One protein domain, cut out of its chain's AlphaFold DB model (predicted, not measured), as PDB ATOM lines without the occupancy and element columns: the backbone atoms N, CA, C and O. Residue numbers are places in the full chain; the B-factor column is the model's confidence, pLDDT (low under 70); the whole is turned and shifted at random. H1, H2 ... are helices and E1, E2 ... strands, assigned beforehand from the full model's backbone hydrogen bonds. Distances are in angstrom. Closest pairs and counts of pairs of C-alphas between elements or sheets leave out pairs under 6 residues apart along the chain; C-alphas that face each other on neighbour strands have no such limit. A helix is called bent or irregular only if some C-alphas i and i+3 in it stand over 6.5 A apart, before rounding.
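AT A GLANCE: This is residues 219 to 318 of the 477 residues of an uncharacterized protein of Kyrpidia spormannii (UniProt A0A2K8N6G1). A twisted sheet of six strands has the long helix H2 packed along it over E3 and E4 on one face, and the short helix H1 on the other face. The printed part has 100 residues, with named elements in the order H1 E1 E2 E3 E4 H2 E5 E6. The sheet, in the order E1 E2 E3 E4 E5 E6, is mixed, and the class is mixed, helices and strands. The whole is compact, with a radius of gyration of the C-alphas of 13.2 A and spans of 40 by 24 by 24 A.

HOW THE PARTS SIT: E1, residues 226 to 233, E2, 239 to 245, E3, 251 to 257, and E4, 260 to 266, form a meander, each strand the antiparallel neighbour of the one before. Within hydrogen-bond range are N 230 and O 242 at 2.8 A, N 243 and O 252 at 2.7 A, and N 253 and O 264 at 2.8 A. E5, residues 300 to 306, is parallel to E4, with N 263 and O 302 2.9 A apart. E6, residues 311 to 318, forms an antiparallel hairpin with E5, with N 303 and O 314 2.8 A apart. H2, residues 275 to 287, is on the sheet at a height of 8.1 A and runs along the strands, at 13 degrees to E3 on the local plane; its closest C-alphas to E4 are Ala 276 and Gly 266, 4.9 A. E4, H2 and E5 make a strand-helix-strand unit, two parallel neighbour strands with a helix between, its crossover left-handed. H1, residues 219 to 225, is on the opposite face at a height of 8.3 A, only just over E2, with 3 of its 7 C-alphas falling on that strand; Arg 225 and Leu 245 are their closest C-alphas, 5.6 A. In H2 every O i to N i+4 pair is within hydrogen-bond range; in H1 1 of 3 is, beside 3 of 4 O i to N i+3 pairs.

IN THESE COORDINATES: H1 begins at C-alpha 219, (42.050, -20.415, 4.043), and is irregular, with C-alphas 221 and 224 8.0 A apart. E6 is 22.7 A long and ends at C-alpha 318, (49.610, -12.524, 17.155); H2 is 18.4 A long.

THE WHOLE: The C-alphas of Gly 270 and Gly 296, the two farthest apart, are 40.4 A apart. The printed part has no cut, and the link from H2 to E5 is long, with 12 residues. The mean pLDDT of the printed part is 81.7; it is under 70 at residues 219, 248 to 249, 268 to 273 and 307 to 310.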
ATOM      1  N   LEU A 219      43.316 -19.699   3.878       68.44
ATOM      2  CA  LEU A 219      42.050 -20.415   4.043       68.44
ATOM      3  C   LEU A 219      40.799 -19.562   3.782       68.44
ATOM      4  O   LEU A 219      39.850 -20.072   3.195       68.44
ATOM      5  N   ASP A 220      40.782 -18.292   4.189       71.12
ATOM      6  CA  ASP A 220      39.664 -17.376   3.936       71.12
ATOM      7  C   ASP A 220      39.548 -17.056   2.441       71.12
ATOM      8  O   ASP A 220      38.459 -17.129   1.875       71.12
ATOM      9  N   THR A 221      40.684 -16.818   1.780       71.44
ATOM     10  CA  THR A 221      40.772 -16.550   0.335       71.44
ATOM     11  C   THR A 221      40.339 -17.746  -0.524       71.44
ATOM     12  O   THR A 221      39.853 -17.560  -1.639       71.44
ATOM     13  N   VAL A 222      40.506 -18.983  -0.038       74.94
ATOM     14  CA  VAL A 222      40.125 -20.204  -0.782       74.94
ATOM     15  C   VAL A 222      38.879 -20.912  -0.251       74.94
ATOM     16  O   VAL A 222      38.511 -21.956  -0.789       74.94
ATOM     17  N   ARG A 223      38.198 -20.351   0.757       80.00
ATOM     18  CA  ARG A 223      37.085 -20.987   1.483       80.00
ATOM     19  C   ARG A 223      35.986 -21.521   0.561       80.00
ATOM     20  O   ARG A 223      35.608 -22.688   0.656       80.00
ATOM     21  N   ASP A 224      35.527 -20.705  -0.381       80.56
ATOM     22  CA  ASP A 224      34.432 -21.066  -1.297       80.56
ATOM     23  C   ASP A 224      34.861 -22.096  -2.360       80.56
ATOM     24  O   ASP A 224      34.036 -22.793  -2.963       80.56
ATOM     25  N   ARG A 225      36.177 -22.245  -2.553       77.50
ATOM     26  CA  ARG A 225      36.812 -23.169  -3.500       77.50
ATOM     27  C   ARG A 225      37.082 -24.548  -2.897       77.50
ATOM     28  O   ARG A 225      37.525 -25.438  -3.618       77.50
ATOM     29  N   LEU A 226      36.794 -24.757  -1.611       78.69
ATOM     30  CA  LEU A 226      36.931 -26.057  -0.951       78.69
ATOM     31  C   LEU A 226      35.830 -27.030  -1.413       78.69
ATOM     32  O   LEU A 226      34.657 -26.660  -1.502       78.69
ATOM     33  N   ALA A 227      36.209 -28.268  -1.727       77.75
ATOM     34  CA  ALA A 227      35.344 -29.342  -2.222       77.75
ATOM     35  C   ALA A 227      35.021 -30.391  -1.148       77.75
ATOM     36  O   ALA A 227      33.893 -30.868  -1.069       77.75
ATOM     37  N   ALA A 228      36.022 -30.748  -0.341       77.12
ATOM     38  CA  ALA A 228      35.960 -31.787   0.682       77.12
ATOM     39  C   ALA A 228      36.837 -31.405   1.883       77.12
ATOM     40  O   ALA A 228      37.759 -30.597   1.740       77.12
ATOM     41  N   VAL A 229      36.535 -31.989   3.045       85.56
ATOM     42  CA  VAL A 229      37.274 -31.818   4.303       85.56
ATOM     43  C   VAL A 229      37.502 -33.198   4.911       85.56
ATOM     44  O   VAL A 229      36.587 -33.771   5.500       85.56
ATOM     45  N   ASP A 230      38.722 -33.709   4.785       87.12
ATOM     46  CA  ASP A 230      39.103 -35.034   5.266       87.12
ATOM     47  C   ASP A 230      39.981 -34.914   6.524       87.12
ATOM     48  O   ASP A 230      40.947 -34.140   6.530       87.12
ATOM     49  N   PRO A 231      39.696 -35.655   7.610       90.38
ATOM     50  CA  PRO A 231      40.616 -35.752   8.734       90.38
ATOM     51  C   PRO A 231      41.858 -36.547   8.314       90.38
ATOM     52  O   PRO A 231      41.748 -37.642   7.764       90.38
ATOM     53  N   VAL A 232      43.044 -36.014   8.603       91.50
ATOM     54  CA  VAL A 232      44.328 -36.687   8.358       91.50
ATOM     55  C   VAL A 232      45.197 -36.627   9.612       91.50
ATOM     56  O   VAL A 232      45.030 -35.743  10.450       91.50
ATOM     57  N   VAL A 233      46.118 -37.577   9.760       90.94
ATOM     58  CA  VAL A 233      47.095 -37.596  10.856       90.94
ATOM     59  C   VAL A 233      48.475 -37.392  10.251       90.94
ATOM     60  O   VAL A 233      48.855 -38.125   9.341       90.94
ATOM     61  N   LEU A 234      49.188 -36.379  10.732       90.94
ATOM     62  CA  LEU A 234      50.537 -36.039  10.285       90.94
ATOM     63  C   LEU A 234      51.596 -36.834  11.054       90.94
ATOM     64  O   LEU A 234      51.334 -37.378  12.134       90.94
ATOM     65  N   ASP A 235      52.819 -36.837  10.532       85.25
ATOM     66  CA  ASP A 235      54.000 -37.361  11.217       85.25
ATOM     67  C   ASP A 235      54.128 -36.731  12.614       85.25
ATOM     68  O   ASP A 235      53.963 -35.524  12.790       85.25
ATOM     69  N   GLY A 236      54.397 -37.555  13.628       79.25
ATOM     70  CA  GLY A 236      54.340 -37.140  15.037       79.25
ATOM     71  C   GLY A 236      52.947 -37.240  15.676       79.25
ATOM     72  O   GLY A 236      52.812 -36.964  16.862       79.25
ATOM     73  N   GLY A 237      51.924 -37.680  14.935       85.06
ATOM     74  CA  GLY A 237      50.584 -37.952  15.468       85.06
ATOM     75  C   GLY A 237      49.674 -36.724  15.560       85.06
ATOM     76  O   GLY A 237      48.647 -36.780  16.236       85.06
ATOM     77  N   PHE A 238      50.022 -35.618  14.897       87.31
ATOM     78  CA  PHE A 238      49.221 -34.395  14.945       87.31
ATOM     79  C   PHE A 238      47.925 -34.554  14.130       87.31
ATOM     80  O   PHE A 238      47.994 -34.851  12.933       87.31
ATOM     81  N   PRO A 239      46.740 -34.341  14.734       91.62
ATOM     82  CA  PRO A 239      45.477 -34.365  14.009       91.62
ATOM     83  C   PRO A 239      45.335 -33.101  13.155       91.62
ATOM     84  O   PRO A 239      45.426 -31.978  13.655       91.62
ATOM     85  N   ALA A 240      45.072 -33.287  11.867       92.88
ATOM     86  CA  ALA A 240      44.961 -32.226  10.878       92.88
ATOM     87  C   ALA A 240      43.715 -32.404   9.997       92.88
ATOM     88  O   ALA A 240      43.028 -33.429  10.021       92.88
ATOM     89  N   ARG A 241      43.407 -31.375   9.209       91.62
ATOM     90  CA  ARG A 241      42.328 -31.364   8.218       91.62
ATOM     91  C   ARG A 241      42.927 -31.105   6.846       91.62
ATOM     92  O   ARG A 241      43.551 -30.065   6.646       91.62
ATOM     93  N   ARG A 242      42.718 -32.030   5.914       90.06
ATOM     94  CA  ARG A 242      42.994 -31.859   4.488       90.06
ATOM     95  C   ARG A 242      41.754 -31.281   3.820       90.06
ATOM     96  O   ARG A 242      40.649 -31.778   4.013       90.06
ATOM     97  N   LEU A 243      41.942 -30.231   3.040       87.69
ATOM     98  CA  LEU A 243      40.909 -29.525   2.300       87.69
ATOM     99  C   LEU A 243      41.271 -29.626   0.817       87.69
ATOM    100  O   LEU A 243      42.371 -29.237   0.427       87.69
ATOM    101  N   VAL A 244      40.379 -30.166  -0.008       84.25
ATOM    102  CA  VAL A 244      40.635 -30.344  -1.451       84.25
ATOM    103  C   VAL A 244      40.041 -29.173  -2.229       84.25
ATOM    104  O   VAL A 244      38.907 -28.781  -1.962       84.25
ATOM    105  N   LEU A 245      40.769 -28.617  -3.201       81.44
ATOM    106  CA  LEU A 245      40.312 -27.483  -4.014       81.44
ATOM    107  C   LEU A 245      39.586 -27.926  -5.294       81.44
ATOM    108  O   LEU A 245      40.145 -28.654  -6.117       81.44
ATOM    109  N   LYS A 246      38.365 -27.407  -5.491       77.38
ATOM    110  CA  LYS A 246      37.442 -27.732  -6.598       77.38
ATOM    111  C   LYS A 246      38.076 -27.622  -7.994       77.38
ATOM    112  O   LYS A 246      37.882 -28.512  -8.814       77.38
ATOM    113  N   ASP A 247      38.831 -26.551  -8.265       73.94
ATOM    114  CA  ASP A 247      39.216 -26.154  -9.642       73.94
ATOM    115  C   ASP A 247      40.697 -26.402  -9.998       73.94
ATOM    116  O   ASP A 247      41.150 -26.091 -11.111       73.94
ATOM    117  N   THR A 248      41.488 -26.888  -9.039       68.50
ATOM    118  CA  THR A 248      42.939 -27.101  -9.206       68.50
ATOM    119  C   THR A 248      43.388 -28.521  -8.893       68.50
ATOM    120  O   THR A 248      44.462 -28.900  -9.353       68.50
ATOM    121  N   GLY A 249      42.604 -29.298  -8.134       68.00
ATOM    122  CA  GLY A 249      43.022 -30.606  -7.618       68.00
ATOM    123  C   GLY A 249      44.113 -30.531  -6.541       68.00
ATOM    124  O   GLY A 249      44.598 -31.570  -6.105       68.00
ATOM    125  N   GLY A 250      44.493 -29.319  -6.122       78.31
ATOM    126  CA  GLY A 250      45.458 -29.088  -5.053       78.31
ATOM    127  C   GLY A 250      44.861 -29.328  -3.669       78.31
ATOM    128  O   GLY A 250      43.645 -29.210  -3.472       78.31
ATOM    129  N   ASP A 251      45.726 -29.639  -2.711       85.88
ATOM    130  CA  ASP A 251      45.382 -29.840  -1.310       85.88
ATOM    131  C   ASP A 251      45.838 -28.668  -0.430       85.88
ATOM    132  O   ASP A 251      46.816 -27.970  -0.707       85.88
ATOM    133  N   VAL A 252      45.095 -28.447   0.651       88.56
ATOM    134  CA  VAL A 252      45.433 -27.509   1.720       88.56
ATOM    135  C   VAL A 252      45.314 -28.263   3.033       88.56
ATOM    136  O   VAL A 252      44.244 -28.781   3.342       88.56
ATOM    137  N   VAL A 253      46.384 -28.349   3.814       90.69
ATOM    138  CA  VAL A 253      46.375 -29.053   5.099       90.69
ATOM    139  C   VAL A 253      46.536 -28.052   6.228       90.69
ATOM    140  O   VAL A 253      47.426 -27.205   6.207       90.69
ATOM    141  N   THR A 254      45.655 -28.133   7.224       92.69
ATOM    142  CA  THR A 254      45.685 -27.248   8.390       92.69
ATOM    143  C   THR A 254      45.526 -28.007   9.699       92.69
ATOM    144  O   THR A 254      44.755 -28.964   9.799       92.69
ATOM    145  N   TRP A 255      46.274 -27.577  10.712       92.69
ATOM    146  CA  TRP A 255      46.184 -28.056  12.088       92.69
ATOM    147  C   TRP A 255      46.497 -26.917  13.056       92.69
ATOM    148  O   TRP A 255      46.976 -25.854  12.653       92.69
ATOM    149  N   SER A 256      46.250 -27.145  14.343       89.19
ATOM    150  CA  SER A 256      46.592 -26.195  15.400       89.19
ATOM    151  C   SER A 256      47.242 -26.924  16.570       89.19
ATOM    152  O   SER A 256      46.816 -28.018  16.937       89.19
ATOM    153  N   ALA A 257      48.266 -26.321  17.171       87.12
ATOM    154  CA  ALA A 257      48.953 -26.853  18.346       87.12
ATOM    155  C   ALA A 257      49.564 -25.708  19.164       87.12
ATOM    156  O   ALA A 257      50.159 -24.798  18.597       87.12
ATOM    157  N   GLY A 258      49.422 -25.747  20.494       83.12
ATOM    158  CA  GLY A 258      50.093 -24.804  21.402       83.12
ATOM    159  C   GLY A 258      49.786 -23.318  21.163       83.12
ATOM    160  O   GLY A 258      50.683 -22.502  21.313       83.12
ATOM    161  N   GLY A 259      48.565 -22.969  20.739       84.12
ATOM    162  CA  GLY A 259      48.177 -21.588  20.391       84.12
ATOM    163  C   GLY A 259      48.503 -21.171  18.949       84.12
ATOM    164  O   GLY A 259      48.106 -20.094  18.511       84.12
ATOM    165  N   TRP A 260      49.174 -22.029  18.184       89.38
ATOM    166  CA  TRP A 260      49.546 -21.768  16.799       89.38
ATOM    167  C   TRP A 260      48.627 -22.471  15.810       89.38
ATOM    168  O   TRP A 260      48.179 -23.591  16.057       89.38
ATOM    169  N   THR A 261      48.387 -21.822  14.672       90.44
ATOM    170  CA  THR A 261      47.715 -22.409  13.506       90.44
ATOM    171  C   THR A 261      48.715 -22.612  12.380       90.44
ATOM    172  O   THR A 261      49.550 -21.754  12.105       90.44
ATOM    173  N   TYR A 262      48.620 -23.745  11.707       91.50
ATOM    174  CA  TYR A 262      49.519 -24.136  10.635       91.50
ATOM    175  C   TYR A 262      48.696 -24.372   9.374       91.50
ATOM    176  O   TYR A 262      47.599 -24.937   9.437       91.50
ATOM    177  N   VAL A 263      49.202 -23.907   8.236       91.50
ATOM    178  CA  VAL A 263      48.577 -24.058   6.921       91.50
ATOM    179  C   VAL A 263      49.661 -24.419   5.917       91.50
ATOM    180  O   VAL A 263      50.631 -23.684   5.761       91.50
ATOM    181  N   THR A 264      49.492 -25.518   5.199       90.81
ATOM    182  CA  THR A 264      50.283 -25.840   4.007       90.81
ATOM    183  C   THR A 264      49.347 -25.925   2.807       90.81
ATOM    184  O   THR A 264      48.195 -26.332   2.953       90.81
ATOM    185  N   ALA A 265      49.799 -25.517   1.622       87.56
ATOM    186  CA  ALA A 265      48.986 -25.538   0.410       87.56
ATOM    187  C   ALA A 265      49.820 -25.924  -0.818       87.56
ATOM    188  O   ALA A 265      50.789 -25.242  -1.151       87.56
ATOM    189  N   GLY A 266      49.421 -26.998  -1.501       82.62
ATOM    190  CA  GLY A 266      50.014 -27.485  -2.745       82.62
ATOM    191  C   GLY A 266      49.135 -27.078  -3.920       82.62
ATOM    192  O   GLY A 266      48.202 -27.791  -4.281       82.62
ATOM    193  N   LEU A 267      49.386 -25.906  -4.506       70.94
ATOM    194  CA  LEU A 267      48.432 -25.259  -5.422       70.94
ATOM    195  C   LEU A 267      48.735 -25.502  -6.903       70.94
ATOM    196  O   LEU A 267      47.983 -25.057  -7.776       70.94
ATOM    197  N   PHE A 268      49.814 -26.227  -7.195       64.69
ATOM    198  CA  PHE A 268      50.265 -26.482  -8.553       64.69
ATOM    199  C   PHE A 268      49.507 -27.628  -9.234       64.69
ATOM    200  O   PHE A 268      49.473 -28.764  -8.757       64.69
ATOM    201  N   ARG A 269      48.948 -27.342 -10.416       54.34
ATOM    202  CA  ARG A 269      48.236 -28.320 -11.248       54.34
ATOM    203  C   ARG A 269      49.187 -29.426 -11.721       54.34
ATOM    204  O   ARG A 269      50.102 -29.161 -12.493       54.34
ATOM    205  N   GLY A 270      48.918 -30.668 -11.322       51.00
ATOM    206  CA  GLY A 270      49.589 -31.861 -11.857       51.00
ATOM    207  C   GLY A 270      50.670 -32.484 -10.970       51.00
ATOM    208  O   GLY A 270      51.210 -33.522 -11.347       51.00
ATOM    209  N   ARG A 271      50.964 -31.928  -9.786       55.16
ATOM    210  CA  ARG A 271      51.630 -32.715  -8.730       55.16
ATOM    211  C   ARG A 271      50.615 -33.670  -8.074       55.16
ATOM    212  O   ARG A 271      49.417 -33.380  -8.114       55.16
ATOM    213  N   PRO A 272      51.049 -34.803  -7.481       57.22
ATOM    214  CA  PRO A 272      50.166 -35.649  -6.682       57.22
ATOM    215  C   PRO A 272      49.511 -34.816  -5.582       57.22
ATOM    216  O   PRO A 272      50.176 -33.984  -4.969       57.22
ATOM    217  N   GLY A 273      48.229 -35.047  -5.309       61.47
ATOM    218  CA  GLY A 273      47.452 -34.218  -4.384       61.47
ATOM    219  C   GLY A 273      47.838 -34.334  -2.906       61.47
ATOM    220  O   GLY A 273      47.029 -33.946  -2.078       61.47
ATOM    221  N   ASP A 274      48.996 -34.914  -2.576       73.75
ATOM    222  CA  ASP A 274      49.516 -35.135  -1.217       73.75
ATOM    223  C   ASP A 274      50.748 -34.247  -0.910       73.75
ATOM    224  O   ASP A 274      51.479 -34.490   0.055       73.75
ATOM    225  N   VAL A 275      51.027 -33.228  -1.738       80.81
ATOM    226  CA  VAL A 275      52.143 -32.288  -1.508       80.81
ATOM    227  C   VAL A 275      51.922 -31.475  -0.234       80.81
ATOM    228  O   VAL A 275      52.847 -31.400   0.578       80.81
ATOM    229  N   ALA A 276      50.726 -30.921   0.008       87.12
ATOM    230  CA  ALA A 276      50.490 -30.193   1.254       87.12
ATOM    231  C   ALA A 276      50.530 -31.132   2.467       87.12
ATOM    232  O   ALA A 276      51.064 -30.732   3.501       87.12
ATOM    233  N   VAL A 277      50.061 -32.383   2.342       88.62
ATOM    234  CA  VAL A 277      50.234 -33.424   3.380       88.62
ATOM    235  C   VAL A 277      51.719 -33.684   3.676       88.62
ATOM    236  O   VAL A 277      52.111 -33.724   4.841       88.62
ATOM    237  N   THR A 278      52.563 -33.805   2.649       87.31
ATOM    238  CA  THR A 278      54.004 -34.083   2.800       87.31
ATOM    239  C   THR A 278      54.741 -32.927   3.484       87.31
ATOM    240  O   THR A 278      55.523 -33.144   4.413       87.31
ATOM    241  N   GLU A 279      54.467 -31.687   3.071       87.88
ATOM    242  CA  GLU A 279      55.027 -30.490   3.710       87.88
ATOM    243  C   GLU A 279      54.469 -30.282   5.128       87.88
ATOM    244  O   GLU A 279      55.208 -29.881   6.027       87.88
ATOM    245  N   ALA A 280      53.196 -30.625   5.368       91.38
ATOM    246  CA  ALA A 280      52.590 -30.585   6.697       91.38
ATOM    247  C   ALA A 280      53.256 -31.577   7.658       91.38
ATOM    248  O   ALA A 280      53.622 -31.184   8.762       91.38
ATOM    249  N   SER A 281      53.481 -32.826   7.235       91.00
ATOM    250  CA  SER A 281      54.223 -33.822   8.020       91.00
ATOM    251  C   SER A 281      55.653 -33.367   8.325       91.00
ATOM    252  O   SER A 281      56.108 -33.513   9.461       91.00
ATOM    253  N   ARG A 282      56.361 -32.756   7.360       88.69
ATOM    254  CA  ARG A 282      57.714 -32.219   7.597       88.69
ATOM    255  C   ARG A 282      57.700 -31.099   8.643       88.69
ATOM    256  O   ARG A 282      58.430 -31.182   9.627       88.69
ATOM    257  N   LEU A 283      56.830 -30.102   8.473       90.00
ATOM    258  CA  LEU A 283      56.700 -28.985   9.413       90.00
ATOM    259  C   LEU A 283      56.258 -29.463  10.807       90.00
ATOM    260  O   LEU A 283      56.814 -29.025  11.810       90.00
ATOM    261  N   ALA A 284      55.309 -30.398  10.891       90.31
ATOM    262  CA  ALA A 284      54.875 -30.994  12.152       90.31
ATOM    263  C   ALA A 284      56.029 -31.706  12.882       90.31
ATOM    264  O   ALA A 284      56.199 -31.526  14.088       90.31
ATOM    265  N   LYS A 285      56.879 -32.440  12.152       86.50
ATOM    266  CA  LYS A 285      58.070 -33.106  12.697       86.50
ATOM    267  C   LYS A 285      59.120 -32.117  13.220       86.50
ATOM    268  O   LYS A 285      59.630 -32.318  14.321       86.50
ATOM    269  N   ASP A 286      59.398 -31.034  12.495       82.31
ATOM    270  CA  ASP A 286      60.359 -29.995  12.918       82.31
ATOM    271  C   ASP A 286      59.891 -29.222  14.172       82.31
ATOM    272  O   ASP A 286      60.695 -28.684  14.946       82.31
ATOM    273  N   LEU A 287      58.575 -29.183  14.395       83.38
ATOM    274  CA  LEU A 287      57.927 -28.552  15.548       83.38
ATOM    275  C   LEU A 287      57.676 -29.515  16.719       83.38
ATOM    276  O   LEU A 287      57.505 -29.058  17.849       83.38
ATOM    277  N   ALA A 288      57.719 -30.832  16.493       79.81
ATOM    278  CA  ALA A 288      57.485 -31.859  17.516       79.81
ATOM    279  C   ALA A 288      58.474 -31.801  18.696       79.81
ATOM    280  O   ALA A 288      58.187 -32.320  19.771       79.81
ATOM    281  N   SER A 289      59.615 -31.127  18.519       76.12
ATOM    282  CA  SER A 289      60.577 -30.812  19.584       76.12
ATOM    283  C   SER A 289      60.011 -29.933  20.711       76.12
ATOM    284  O   SER A 289      60.652 -29.806  21.752       76.12
ATOM    285  N   GLY A 290      58.858 -29.282  20.511       72.12
ATOM    286  CA  GLY A 290      58.278 -28.338  21.471       72.12
ATOM    287  C   GLY A 290      59.045 -27.014  21.584       72.12
ATOM    288  O   GLY A 290      58.679 -26.161  22.392       72.12
ATOM    289  N   ALA A 291      60.092 -26.814  20.775       75.81
ATOM    290  CA  ALA A 291      60.828 -25.560  20.727       75.81
ATOM    291  C   ALA A 291      59.904 -24.425  20.239       75.81
ATOM    292  O   ALA A 291      59.244 -24.594  19.205       75.81
ATOM    293  N   PRO A 292      59.874 -23.261  20.920       77.94
ATOM    294  CA  PRO A 292      59.005 -22.156  20.531       77.94
ATOM    295  C   PRO A 292      59.282 -21.731  19.084       77.94
ATOM    296  O   PRO A 292      60.431 -21.708  18.634       77.94
ATOM    297  N   VAL A 293      58.224 -21.398  18.344       85.62
ATOM    298  CA  VAL A 293      58.338 -20.914  16.956       85.62
ATOM    299  C   VAL A 293      59.011 -19.538  16.919       85.62
ATOM    300  O   VAL A 293      59.818 -19.275  16.033       85.62
ATOM    301  N   ALA A 294      58.720 -18.687  17.905       84.25
ATOM    302  CA  ALA A 294      59.449 -17.451  18.162       84.25
ATOM    303  C   ALA A 294      59.486 -17.141  19.671       84.25
ATOM    304  O   ALA A 294      58.548 -17.506  20.390       84.25
ATOM    305  N   PRO A 295      60.536 -16.469  20.174       75.94
ATOM    306  CA  PRO A 295      60.631 -16.077  21.579       75.94
ATOM    307  C   PRO A 295      59.457 -15.191  22.026       75.94
ATOM    308  O   PRO A 295      59.088 -14.241  21.340       75.94
ATOM    309  N   GLY A 296      58.860 -15.504  23.181       73.19
ATOM    310  CA  GLY A 296      57.752 -14.736  23.772       73.19
ATOM    311  C   GLY A 296      56.385 -14.869  23.074       73.19
ATOM    312  O   GLY A 296      55.383 -14.413  23.623       73.19
ATOM    313  N   ALA A 297      56.309 -15.523  21.908       80.62
ATOM    314  CA  ALA A 297      55.076 -15.668  21.135       80.62
ATOM    315  C   ALA A 297      54.265 -16.909  21.551       80.62
ATOM    316  O   ALA A 297      54.574 -18.040  21.172       80.62
ATOM    317  N   ALA A 298      53.181 -16.685  22.299       79.94
ATOM    318  CA  ALA A 298      52.258 -17.738  22.738       79.94
ATOM    319  C   ALA A 298      51.289 -18.230  21.642       79.94
ATOM    320  O   ALA A 298      50.672 -19.279  21.796       79.94
ATOM    321  N   GLN A 299      51.118 -17.467  20.561       86.50
ATOM    322  CA  GLN A 299      50.171 -17.764  19.486       86.50
ATOM    323  C   GLN A 299      50.601 -17.093  18.175       86.50
ATOM    324  O   GLN A 299      51.331 -16.093  18.167       86.50
ATOM    325  N   GLY A 300      50.133 -17.643  17.060       88.44
ATOM    326  CA  GLY A 300      50.503 -17.167  15.736       88.44
ATOM    327  C   GLY A 300      50.029 -18.083  14.616       88.44
ATOM    328  O   GLY A 300      49.283 -19.039  14.843       88.44
ATOM    329  N   THR A 301      50.504 -17.803  13.406       91.06
ATOM    330  CA  THR A 301      50.226 -18.620  12.220       91.06
ATOM    331  C   THR A 301      51.517 -18.925  11.472       91.06
ATOM    332  O   THR A 301      52.326 -18.021  11.280       91.06
ATOM    333  N   ILE A 302      51.685 -20.162  11.001       92.19
ATOM    334  CA  ILE A 302      52.676 -20.517   9.977       92.19
ATOM    335  C   ILE A 302      51.939 -20.925   8.702       92.19
ATOM    336  O   ILE A 302      51.041 -21.764   8.750       92.19
ATOM    337  N   GLN A 303      52.317 -20.342   7.569       91.06
ATOM    338  CA  GLN A 303      51.793 -20.670   6.245       91.06
ATOM    339  C   GLN A 303      52.938 -21.137   5.338       91.06
ATOM    340  O   GLN A 303      54.004 -20.527   5.340       91.06
ATOM    341  N   VAL A 304      52.722 -22.205   4.568       90.12
ATOM    342  CA  VAL A 304      53.637 -22.710   3.528       90.12
ATOM    343  C   VAL A 304      52.834 -22.888   2.243       90.12
ATOM    344  O   VAL A 304      52.026 -23.808   2.132       90.12
ATOM    345  N   LEU A 305      53.022 -21.993   1.279       86.62
ATOM    346  CA  LEU A 305      52.232 -21.928   0.052       86.62
ATOM    347  C   LEU A 305      53.118 -22.268  -1.152       86.62
ATOM    348  O   LEU A 305      53.920 -21.441  -1.584       86.62
ATOM    349  N   ASP A 306      52.978 -23.471  -1.713       81.00
ATOM    350  CA  ASP A 306      53.609 -23.834  -2.986       81.00
ATOM    351  C   ASP A 306      52.734 -23.356  -4.151       81.00
ATOM    352  O   ASP A 306      51.766 -24.008  -4.562       81.00
ATOM    353  N   LEU A 307      53.084 -22.174  -4.662       69.25
ATOM    354  CA  LEU A 307      52.436 -21.508  -5.794       69.25
ATOM    355  C   LEU A 307      53.056 -21.898  -7.153       69.25
ATOM    356  O   LEU A 307      52.745 -21.280  -8.170       69.25
ATOM    357  N   GLY A 308      53.919 -22.922  -7.199       59.16
ATOM    358  CA  GLY A 308      54.415 -23.538  -8.436       59.16
ATOM    359  C   GLY A 308      55.802 -23.099  -8.900       59.16
ATOM    360  O   GLY A 308      56.523 -23.917  -9.467       59.16
ATOM    361  N   ASN A 309      56.201 -21.851  -8.638       60.81
ATOM    362  CA  ASN A 309      57.543 -21.357  -8.986       60.81
ATOM    363  C   ASN A 309      58.525 -21.459  -7.809       60.81
ATOM    364  O   ASN A 309      59.658 -21.900  -7.987       60.81
ATOM    365  N   ARG A 310      58.094 -21.056  -6.607       67.12
ATOM    366  CA  ARG A 310      58.806 -21.228  -5.331       67.12
ATOM    367  C   ARG A 310      57.779 -21.361  -4.198       67.12
ATOM    368  O   ARG A 310      56.729 -20.718  -4.290       67.12
ATOM    369  N   PRO A 311      58.057 -22.146  -3.145       75.62
ATOM    370  CA  PRO A 311      57.259 -22.103  -1.930       75.62
ATOM    371  C   PRO A 311      57.464 -20.761  -1.218       75.62
ATOM    372  O   PRO A 311      58.594 -20.299  -1.064       75.62
ATOM    373  N   THR A 312      56.371 -20.160  -0.756       84.12
ATOM    374  CA  THR A 312      56.387 -18.997   0.135       84.12
ATOM    375  C   THR A 312      56.063 -19.465   1.544       84.12
ATOM    376  O   THR A 312      55.005 -20.047   1.779       84.12
ATOM    377  N   VAL A 313      56.963 -19.206   2.487       88.25
ATOM    378  CA  VAL A 313      56.768 -19.474   3.913       88.25
ATOM    379  C   VAL A 313      56.526 -18.152   4.627       88.25
ATOM    380  O   VAL A 313      57.273 -17.205   4.401       88.25
ATOM    381  N   GLU A 314      55.521 -18.081   5.495       91.06
ATOM    382  CA  GLU A 314      55.226 -16.916   6.339       91.06
ATOM    383  C   GLU A 314      54.924 -17.361   7.777       91.06
ATOM    384  O   GLU A 314      54.125 -18.263   8.007       91.06
ATOM    385  N   VAL A 315      55.552 -16.713   8.756       91.62
ATOM    386  CA  VAL A 315      55.355 -16.892  10.198       91.62
ATOM    387  C   VAL A 315      54.883 -15.559  10.772       91.62
ATOM    388  O   VAL A 315      55.598 -14.565  10.687       91.62
ATOM    389  N   ASN A 316      53.696 -15.534  11.375       90.69
ATOM    390  CA  ASN A 316      53.080 -14.343  11.969       90.69
ATOM    391  C   ASN A 316      52.875 -14.521  13.480       90.69
ATOM    392  O   ASN A 316      52.286 -15.519  13.894       90.69
ATOM    393  N   TRP A 317      53.281 -13.541  14.296       89.12
ATOM    394  CA  TRP A 317      53.013 -13.514  15.748       89.12
ATOM    395  C   TRP A 317      51.791 -12.662  16.041       89.12
ATOM    396  O   TRP A 317      51.684 -11.532  15.550       89.12
ATOM    397  N   THR A 318      50.873 -13.196  16.848       81.12
ATOM    398  CA  THR A 318      49.610 -12.524  17.155       81.12
ATOM    399  C   THR A 318      49.479 -12.180  18.637       81.12
ATOM    400  O   THR A 318      49.741 -12.992  19.517       81.12
TER     401      THR A 318